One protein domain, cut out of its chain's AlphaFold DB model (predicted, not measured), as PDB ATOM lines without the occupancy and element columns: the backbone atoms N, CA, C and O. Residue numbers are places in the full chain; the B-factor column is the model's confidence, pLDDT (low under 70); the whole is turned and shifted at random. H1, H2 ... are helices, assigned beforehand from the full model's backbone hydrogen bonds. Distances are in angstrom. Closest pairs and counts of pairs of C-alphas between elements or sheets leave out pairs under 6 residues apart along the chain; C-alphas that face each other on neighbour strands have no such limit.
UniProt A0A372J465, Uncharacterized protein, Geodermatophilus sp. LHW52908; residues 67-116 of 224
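Overview. This is residues 67 to 116 of the 224 residues of an uncharacterized protein of Geodermatophilus sp. LHW52908 (UniProt A0A372J465). Four short helices are strung along a chain that bends like a horseshoe, with H1 and H2 towards one end of the longest axis and H3 and H4 towards the other. The long loop of residues 85 to 95 runs between the two pairs of helices, through the middle of the domain. The printed part has 50 residues with four named helices, in the order H1, H2, H3, H4, and no named strand; the class is all helix. It is compact, with a radius of gyration of the C-alphas of 10.7 A, and the C-alphas span 29 by 20 by 13 A.

Arrangement. H1, residues 67 to 71, is close to but not clearly touching H2, residues 76 to 84; their closest C-alphas, those of Asp 69 and Cys 77, are 7.2 A apart. H2 is apart from H3, residues 96 to 101. H3 and H4, residues 109 to 115, only just touch, with 3 pairs of C-alphas within 8 A, the closest being those of Leu 101 and Ala 111 at 6.8 A. Their lines stand about perpendicular, at 76 degrees. H1 is apart from H3 and H4, and H2 is apart from H4. In H2, H3 and H4 every O i to N i+4 pair is within hydrogen-bond range; in H1 this holds for 0 of 1, and for 1 of 2 O i to N i+3 pairs.

Along the chain. H1 begins at C-alpha 67, at (-10.489, 50.247, -50.783), and is 6.6 A long from first to last C-alpha. H2 is 12.0 A long and begins at C-alpha 76, at (-20.156, 42.529, -57.818). H3 is 8.8 A long. H4 is 9.8 A long and ends at C-alpha 115, at (-3.390, 43.128, -42.017).

Size, cuts and confidence. The two C-alphas farthest apart, those of Gly 75 and Glu 110, are 29.2 A apart, while those of Gln 67 and Asn 116, the first and last printed, are 10.9 A apart. The link from H2 to H3 is long, with 11 residues; the link from H1 to H2 is tight, and that from H3 to H4 is short. The printed part has no cut. Its mean pLDDT is 94.1, and no printed residue is under 70.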
ATOM      1  N   GLN A  67     -10.208  49.779 -49.433       94.44
ATOM      2  CA  GLN A  67     -10.489  50.247 -50.783       94.44
ATOM      3  C   GLN A  67     -11.123  49.153 -51.665       94.44
ATOM      4  O   GLN A  67     -11.127  49.291 -52.893       94.44
ATOM      5  N   MET A  68     -11.576  48.031 -51.098       94.06
ATOM      6  CA  MET A  68     -12.171  46.949 -51.893       94.06
ATOM      7  C   MET A  68     -13.519  47.375 -52.476       94.06
ATOM      8  O   MET A  68     -13.638  47.433 -53.696       94.06
ATOM      9  N   ASP A  69     -14.464  47.789 -51.632       95.19
ATOM     10  CA  ASP A  69     -15.825  48.168 -52.050       95.19
ATOM     11  C   ASP A  69     -15.855  49.286 -53.107       95.19
ATOM     12  O   ASP A  69     -16.696  49.285 -53.996       95.19
ATOM     13  N   GLU A  70     -14.909  50.229 -53.066       95.06
ATOM     14  CA  GLU A  70     -14.819  51.308 -54.063       95.06
ATOM     15  C   GLU A  70     -14.392  50.806 -55.457       95.06
ATOM     16  O   GLU A  70     -14.691  51.440 -56.467       95.06
ATOM     17  N   HIS A  71     -13.695  49.670 -55.526       95.56
ATOM     18  CA  HIS A  71     -13.049  49.178 -56.746       95.56
ATOM     19  C   HIS A  71     -13.637  47.864 -57.269       95.56
ATOM     20  O   HIS A  71     -13.116  47.323 -58.250       95.56
ATOM     21  N   VAL A  72     -14.690  47.332 -56.642       94.50
ATOM     22  CA  VAL A  72     -15.394  46.162 -57.180       94.50
ATOM     23  C   VAL A  72     -15.983  46.465 -58.558       94.50
ATOM     24  O   VAL A  72     -16.251  47.613 -58.924       94.50
ATOM     25  N   LEU A  73     -16.212  45.414 -59.343       95.50
ATOM     26  CA  LEU A  73     -16.928  45.547 -60.607       95.50
ATOM     27  C   LEU A  73     -18.383  45.984 -60.355       95.50
ATOM     28  O   LEU A  73     -18.956  45.660 -59.311       95.50
ATOM     29  N   PRO A  74     -19.026  46.685 -61.305       94.88
ATOM     30  CA  PRO A  74     -20.443  47.010 -61.186       94.88
ATOM     31  C   PRO A  74     -21.283  45.748 -60.950       94.88
ATOM     32  O   PRO A  74     -21.192  44.800 -61.725       94.88
ATOM     33  N   GLY A  75     -22.100  45.736 -59.894       92.75
ATOM     34  CA  GLY A  75     -22.925  44.577 -59.525       92.75
ATOM     35  C   GLY A  75     -22.233  43.544 -58.623       92.75
ATOM     36  O   GLY A  75     -22.911  42.740 -57.988       92.75
ATOM     37  N   ALA A  76     -20.901  43.580 -58.509       93.81
ATOM     38  CA  ALA A  76     -20.156  42.529 -57.818       93.81
ATOM     39  C   ALA A  76     -20.370  42.528 -56.299       93.81
ATOM     40  O   ALA A  76     -20.375  41.459 -55.706       93.81
ATOM     41  N   CYS A  77     -20.622  43.680 -55.665       95.12
ATOM     42  CA  CYS A  77     -20.966  43.690 -54.238       95.12
ATOM     43  C   CYS A  77     -22.286  42.963 -53.955       95.12
ATOM     44  O   CYS A  77     -22.385  42.255 -52.961       95.12
ATOM     45  N   GLN A  78     -23.288  43.086 -54.831       94.38
ATOM     46  CA  GLN A  78     -24.552  42.366 -54.672       94.38
ATOM     47  C   GLN A  78     -24.355  40.854 -54.827       94.38
ATOM     48  O   GLN A  78     -24.929  40.076 -54.066       94.38
ATOM     49  N   ASP A  79     -23.530  40.441 -55.791       90.19
ATOM     50  CA  ASP A  79     -23.194  39.032 -55.995       90.19
ATOM     51  C   ASP A  79     -22.385  38.475 -54.813       90.19
ATOM     52  O   ASP A  79     -22.666  37.379 -54.326       90.19
ATOM     53  N   PHE A  80     -21.423  39.247 -54.304       91.00
ATOM     54  CA  PHE A  80     -20.641  38.917 -53.116       91.00
ATOM     55  C   PHE A  80     -21.546  38.750 -51.890       91.00
ATOM     56  O   PHE A  80     -21.507  37.714 -51.226       91.00
ATOM     57  N   ASP A  81     -22.434  39.712 -51.643       94.69
ATOM     58  CA  ASP A  81     -23.416  39.647 -50.563       94.69
ATOM     59  C   ASP A  81     -24.299  38.398 -50.670       94.69
ATOM     60  O   ASP A  81     -24.517  37.703 -49.677       94.69
ATOM     61  N   ALA A  82     -24.758  38.055 -51.875       91.31
ATOM     62  CA  ALA A  82     -25.571  36.864 -52.101       91.31
ATOM     63  C   ALA A  82     -24.805  35.558 -51.822       91.31
ATOM     64  O   ALA A  82     -25.381  34.615 -51.275       91.31
ATOM     65  N   VAL A  83     -23.517  35.495 -52.176       87.81
ATOM     66  CA  VAL A  83     -22.660  34.319 -51.950       87.81
ATOM     67  C   VAL A  83     -22.324  34.142 -50.470       87.81
ATOM     68  O   VAL A  83     -22.330  33.014 -49.973       87.81
ATOM     69  N   PHE A  84     -22.038  35.236 -49.766       86.44
ATOM     70  CA  PHE A  84     -21.573  35.204 -48.379       86.44
ATOM     71  C   PHE A  84     -22.683  35.449 -47.345       86.44
ATOM     72  O   PHE A  84     -22.434  35.333 -46.147       86.44
ATOM     73  N   GLY A  85     -23.914  35.730 -47.785       93.56
ATOM     74  CA  GLY A  85     -25.047  36.016 -46.902       93.56
ATOM     75  C   GLY A  85     -24.902  37.347 -46.161       93.56
ATOM     76  O   GLY A  85     -25.219  37.420 -44.973       93.56
ATOM     77  N   LEU A  86     -24.395  38.370 -46.847       95.19
ATOM     78  CA  LEU A  86     -24.055  39.682 -46.291       95.19
ATOM     79  C   LEU A  86     -25.025  40.767 -46.785       95.19
ATOM     80  O   LEU A  86     -25.952  40.503 -47.552       95.19
ATOM     81  N   SER A  87     -24.828  41.995 -46.310       95.38
ATOM     82  CA  SER A  87     -25.620  43.167 -46.716       95.38
ATOM     83  C   SER A  87     -24.789  44.441 -46.903       95.38
ATOM     84  O   SER A  87     -25.345  45.532 -47.058       95.38
ATOM     85  N   GLY A  88     -23.466  44.313 -46.819       94.88
ATOM     86  CA  GLY A  88     -22.527  45.425 -46.725       94.88
ATOM     87  C   GLY A  88     -21.202  45.179 -47.440       94.88
ATOM     88  O   GLY A  88     -20.234  45.866 -47.123       94.88
ATOM     89  N   CYS A  89     -21.146  44.223 -48.373       95.38
ATOM     90  CA  CYS A  89     -19.960  43.866 -49.148       95.38
ATOM     91  C   CYS A  89     -18.739  43.562 -48.254       95.38
ATOM     92  O   CYS A  89     -18.894  42.983 -47.173       95.38
ATOM     93  N   HIS A  90     -17.519  43.933 -48.656       94.81
ATOM     94  CA  HIS A  90     -16.324  43.681 -47.839       94.81
ATOM     95  C   HIS A  90     -16.336  44.484 -46.531       94.81
ATOM     96  O   HIS A  90     -15.712  44.075 -45.549       94.81
ATOM     97  N   GLY A  91     -17.075  45.597 -46.481       95.25
ATOM     98  CA  GLY A  91     -17.316  46.375 -45.268       95.25
ATOM     99  C   GLY A  91     -18.236  45.713 -44.233       95.25
ATOM    100  O   GLY A  91     -18.278  46.181 -43.089       95.25
ATOM    101  N   ASP A  92     -18.962  44.650 -44.592       97.06
ATOM    102  CA  ASP A  92     -19.907  43.979 -43.696       97.06
ATOM    103  C   ASP A  92     -19.180  43.400 -42.460       97.06
ATOM    104  O   ASP A  92     -18.104  42.812 -42.594       97.06
ATOM    105  N   PRO A  93     -19.729  43.523 -41.235       96.44
ATOM    106  CA  PRO A  93     -19.168  42.894 -40.036       96.44
ATOM    107  C   PRO A  93     -18.917  41.384 -40.143       96.44
ATOM    108  O   PRO A  93     -18.055  40.868 -39.428       96.44
ATOM    109  N   ALA A  94     -19.670  40.684 -40.992       95.75
ATOM    110  CA  ALA A  94     -19.532  39.255 -41.250       95.75
ATOM    111  C   ALA A  94     -18.723  38.937 -42.524       95.75
ATOM    112  O   ALA A  94     -18.604  37.763 -42.878       95.75
ATOM    113  N   SER A  95     -18.142  39.940 -43.195       94.75
ATOM    114  CA  SER A  95     -17.261  39.721 -44.347       94.75
ATOM    115  C   SER A  95     -16.011  38.914 -43.964       94.75
ATOM    116  O   SER A  95     -15.570  38.969 -42.808       94.75
ATOM    117  N   PRO A  96     -15.388  38.177 -44.906       92.31
ATOM    118  CA  PRO A  96     -14.134  37.469 -44.656       92.31
ATOM    119  C   PRO A  96     -13.043  38.360 -44.044       92.31
ATOM    120  O   PRO A  96     -12.340  37.934 -43.127       92.31
ATOM    121  N   GLU A  97     -12.928  39.605 -44.505       93.69
ATOM    122  CA  GLU A  97     -11.953  40.579 -44.016       93.69
ATOM    123  C   GLU A  97     -12.267  41.021 -42.579       93.69
ATOM    124  O   GLU A  97     -11.372  41.078 -41.732       93.69
ATOM    125  N   SER A  98     -13.538  41.282 -42.262       95.44
ATOM    126  CA  SER A  98     -13.960  41.644 -40.904       95.44
ATOM    127  C   SER A  98     -13.797  40.480 -39.921       95.44
ATOM    128  O   SER A  98     -13.350  40.671 -38.785       95.44
ATOM    129  N   LEU A  99     -14.102  39.255 -40.358       94.94
ATOM    130  CA  LEU A  99     -13.902  38.042 -39.565       94.94
ATOM    131  C   LEU A  99     -12.416  37.771 -39.310       94.94
ATOM    132  O   LEU A  99     -12.059  37.418 -38.186       94.94
ATOM    133  N   LEU A 100     -11.547  38.001 -40.302       92.38
ATOM    134  CA  LEU A 100     -10.092  37.914 -40.141       92.38
ATOM    135  C   LEU A 100      -9.588  38.854 -39.036       92.38
ATOM    136  O   LEU A 100      -8.759  38.456 -38.219       92.38
ATOM    137  N   LEU A 101     -10.098  40.087 -38.981       93.75
ATOM    138  CA  LEU A 101      -9.715  41.064 -37.952       93.75
ATOM    139  C   LEU A 101     -10.435  40.865 -36.610       93.75
ATOM    140  O   LEU A 101     -10.114  41.545 -35.630       93.75
ATOM    141  N   GLY A 102     -11.446  39.992 -36.560       95.19
ATOM    142  CA  GLY A 102     -12.355  39.861 -35.422       95.19
ATOM    143  C   GLY A 102     -13.167  41.133 -35.139       95.19
ATOM    144  O   GLY A 102     -13.601  41.339 -34.003       95.19
ATOM    145  N   ARG A 103     -13.315  42.025 -36.129       94.88
ATOM    146  CA  ARG A 103     -14.072  43.286 -36.047       94.88
ATOM    147  C   ARG A 103     -14.369  43.855 -37.438       94.88
ATOM    148  O   ARG A 103     -13.576  43.624 -38.346       94.88
ATOM    149  N   PRO A 104     -15.416  44.690 -37.592       95.69
ATOM    150  CA  PRO A 104     -15.690  45.363 -38.859       95.69
ATOM    151  C   PRO A 104     -14.494  46.193 -39.333       95.69
ATOM    152  O   PRO A 104     -13.978  47.017 -38.562       95.69
ATOM    153  N   ILE A 105     -14.088  46.030 -40.595       95.62
ATOM    154  CA  ILE A 105     -12.898  46.705 -41.147       95.62
ATOM    155  C   ILE A 105     -12.981  48.240 -41.038       95.62
ATOM    156  O   ILE A 105     -11.978  48.900 -40.775       95.62
ATOM    157  N   GLY A 106     -14.187  48.817 -41.097       94.25
ATOM    158  CA  GLY A 106     -14.411  50.261 -40.939       94.25
ATOM    159  C   GLY A 106     -14.175  50.821 -39.526       94.25
ATOM    160  O   GLY A 106     -14.201  52.033 -39.337       94.25
ATOM    161  N   THR A 107     -13.948  49.970 -38.519       93.50
ATOM    162  CA  THR A 107     -13.850  50.382 -37.101       93.50
ATOM    163  C   THR A 107     -12.438  50.292 -36.514       93.50
ATOM    164  O   THR A 107     -12.227  50.646 -35.355       93.50
ATOM    165  N   GLY A 108     -11.454  49.823 -37.287       89.44
ATOM    166  CA  GLY A 108     -10.102  49.561 -36.791       89.44
ATOM    167  C   GLY A 108      -9.020  49.835 -37.831       89.44
ATOM    168  O   GLY A 108      -8.378  48.882 -38.266       89.44
ATOM    169  N   PRO A 109      -8.765  51.100 -38.213       92.12
ATOM    170  CA  PRO A 109      -7.827  51.429 -39.289       92.12
ATOM    171  C   PRO A 109      -6.405  50.917 -39.028       92.12
ATOM    172  O   PRO A 109      -5.722  50.504 -39.959       92.12
ATOM    173  N   GLU A 110      -5.959  50.876 -37.770       93.50
ATOM    174  CA  GLU A 110      -4.651  50.312 -37.418       93.50
ATOM    175  C   GLU A 110      -4.592  48.792 -37.598       93.50
ATOM    176  O   GLU A 110      -3.581  48.279 -38.074       93.50
ATOM    177  N   ALA A 111      -5.675  48.082 -37.261       93.81
ATOM    178  CA  ALA A 111      -5.775  46.638 -37.453       93.81
ATOM    179  C   ALA A 111      -5.835  46.288 -38.945       93.81
ATOM    180  O   ALA A 111      -5.125  45.392 -39.390       93.81
ATOM    181  N   VAL A 112      -6.603  47.052 -39.728       96.12
ATOM    182  CA  VAL A 112      -6.630  46.902 -41.188       96.12
ATOM    183  C   VAL A 112      -5.253  47.179 -41.779       96.12
ATOM    184  O   VAL A 112      -4.751  46.377 -42.556       96.12
ATOM    185  N   ARG A 113      -4.587  48.263 -41.361       95.50
ATOM    186  CA  ARG A 113      -3.220  48.561 -41.799       95.50
ATOM    187  C   ARG A 113      -2.283  47.394 -41.489       95.50
ATOM    188  O   ARG A 113      -1.569  46.959 -42.377       95.50
ATOM    189  N   ALA A 114      -2.311  46.852 -40.271       94.75
ATOM    190  CA  ALA A 114      -1.477  45.710 -39.896       94.75
ATOM    191  C   ALA A 114      -1.747  44.461 -40.753       94.75
ATOM    192  O   ALA A 114      -0.806  43.737 -41.070       94.75
ATOM    193  N   ALA A 115      -2.997  44.242 -41.163       95.06
ATOM    194  CA  ALA A 115      -3.390  43.128 -42.017       95.06
ATOM    195  C   ALA A 115      -3.224  43.393 -43.521       95.06
ATOM    196  O   ALA A 115      -3.459  42.485 -44.306       95.06
ATOM    197  N   ASN A 116      -2.833  44.590 -43.954       96.56
ATOM    198  CA  ASN A 116      -2.708  44.926 -45.370       96.56
ATOM    199  C   ASN A 116      -1.249  44.760 -45.846       96.56
ATOM    200  O   ASN A 116      -0.410  45.595 -45.479       96.56
TER     201      ASN A 116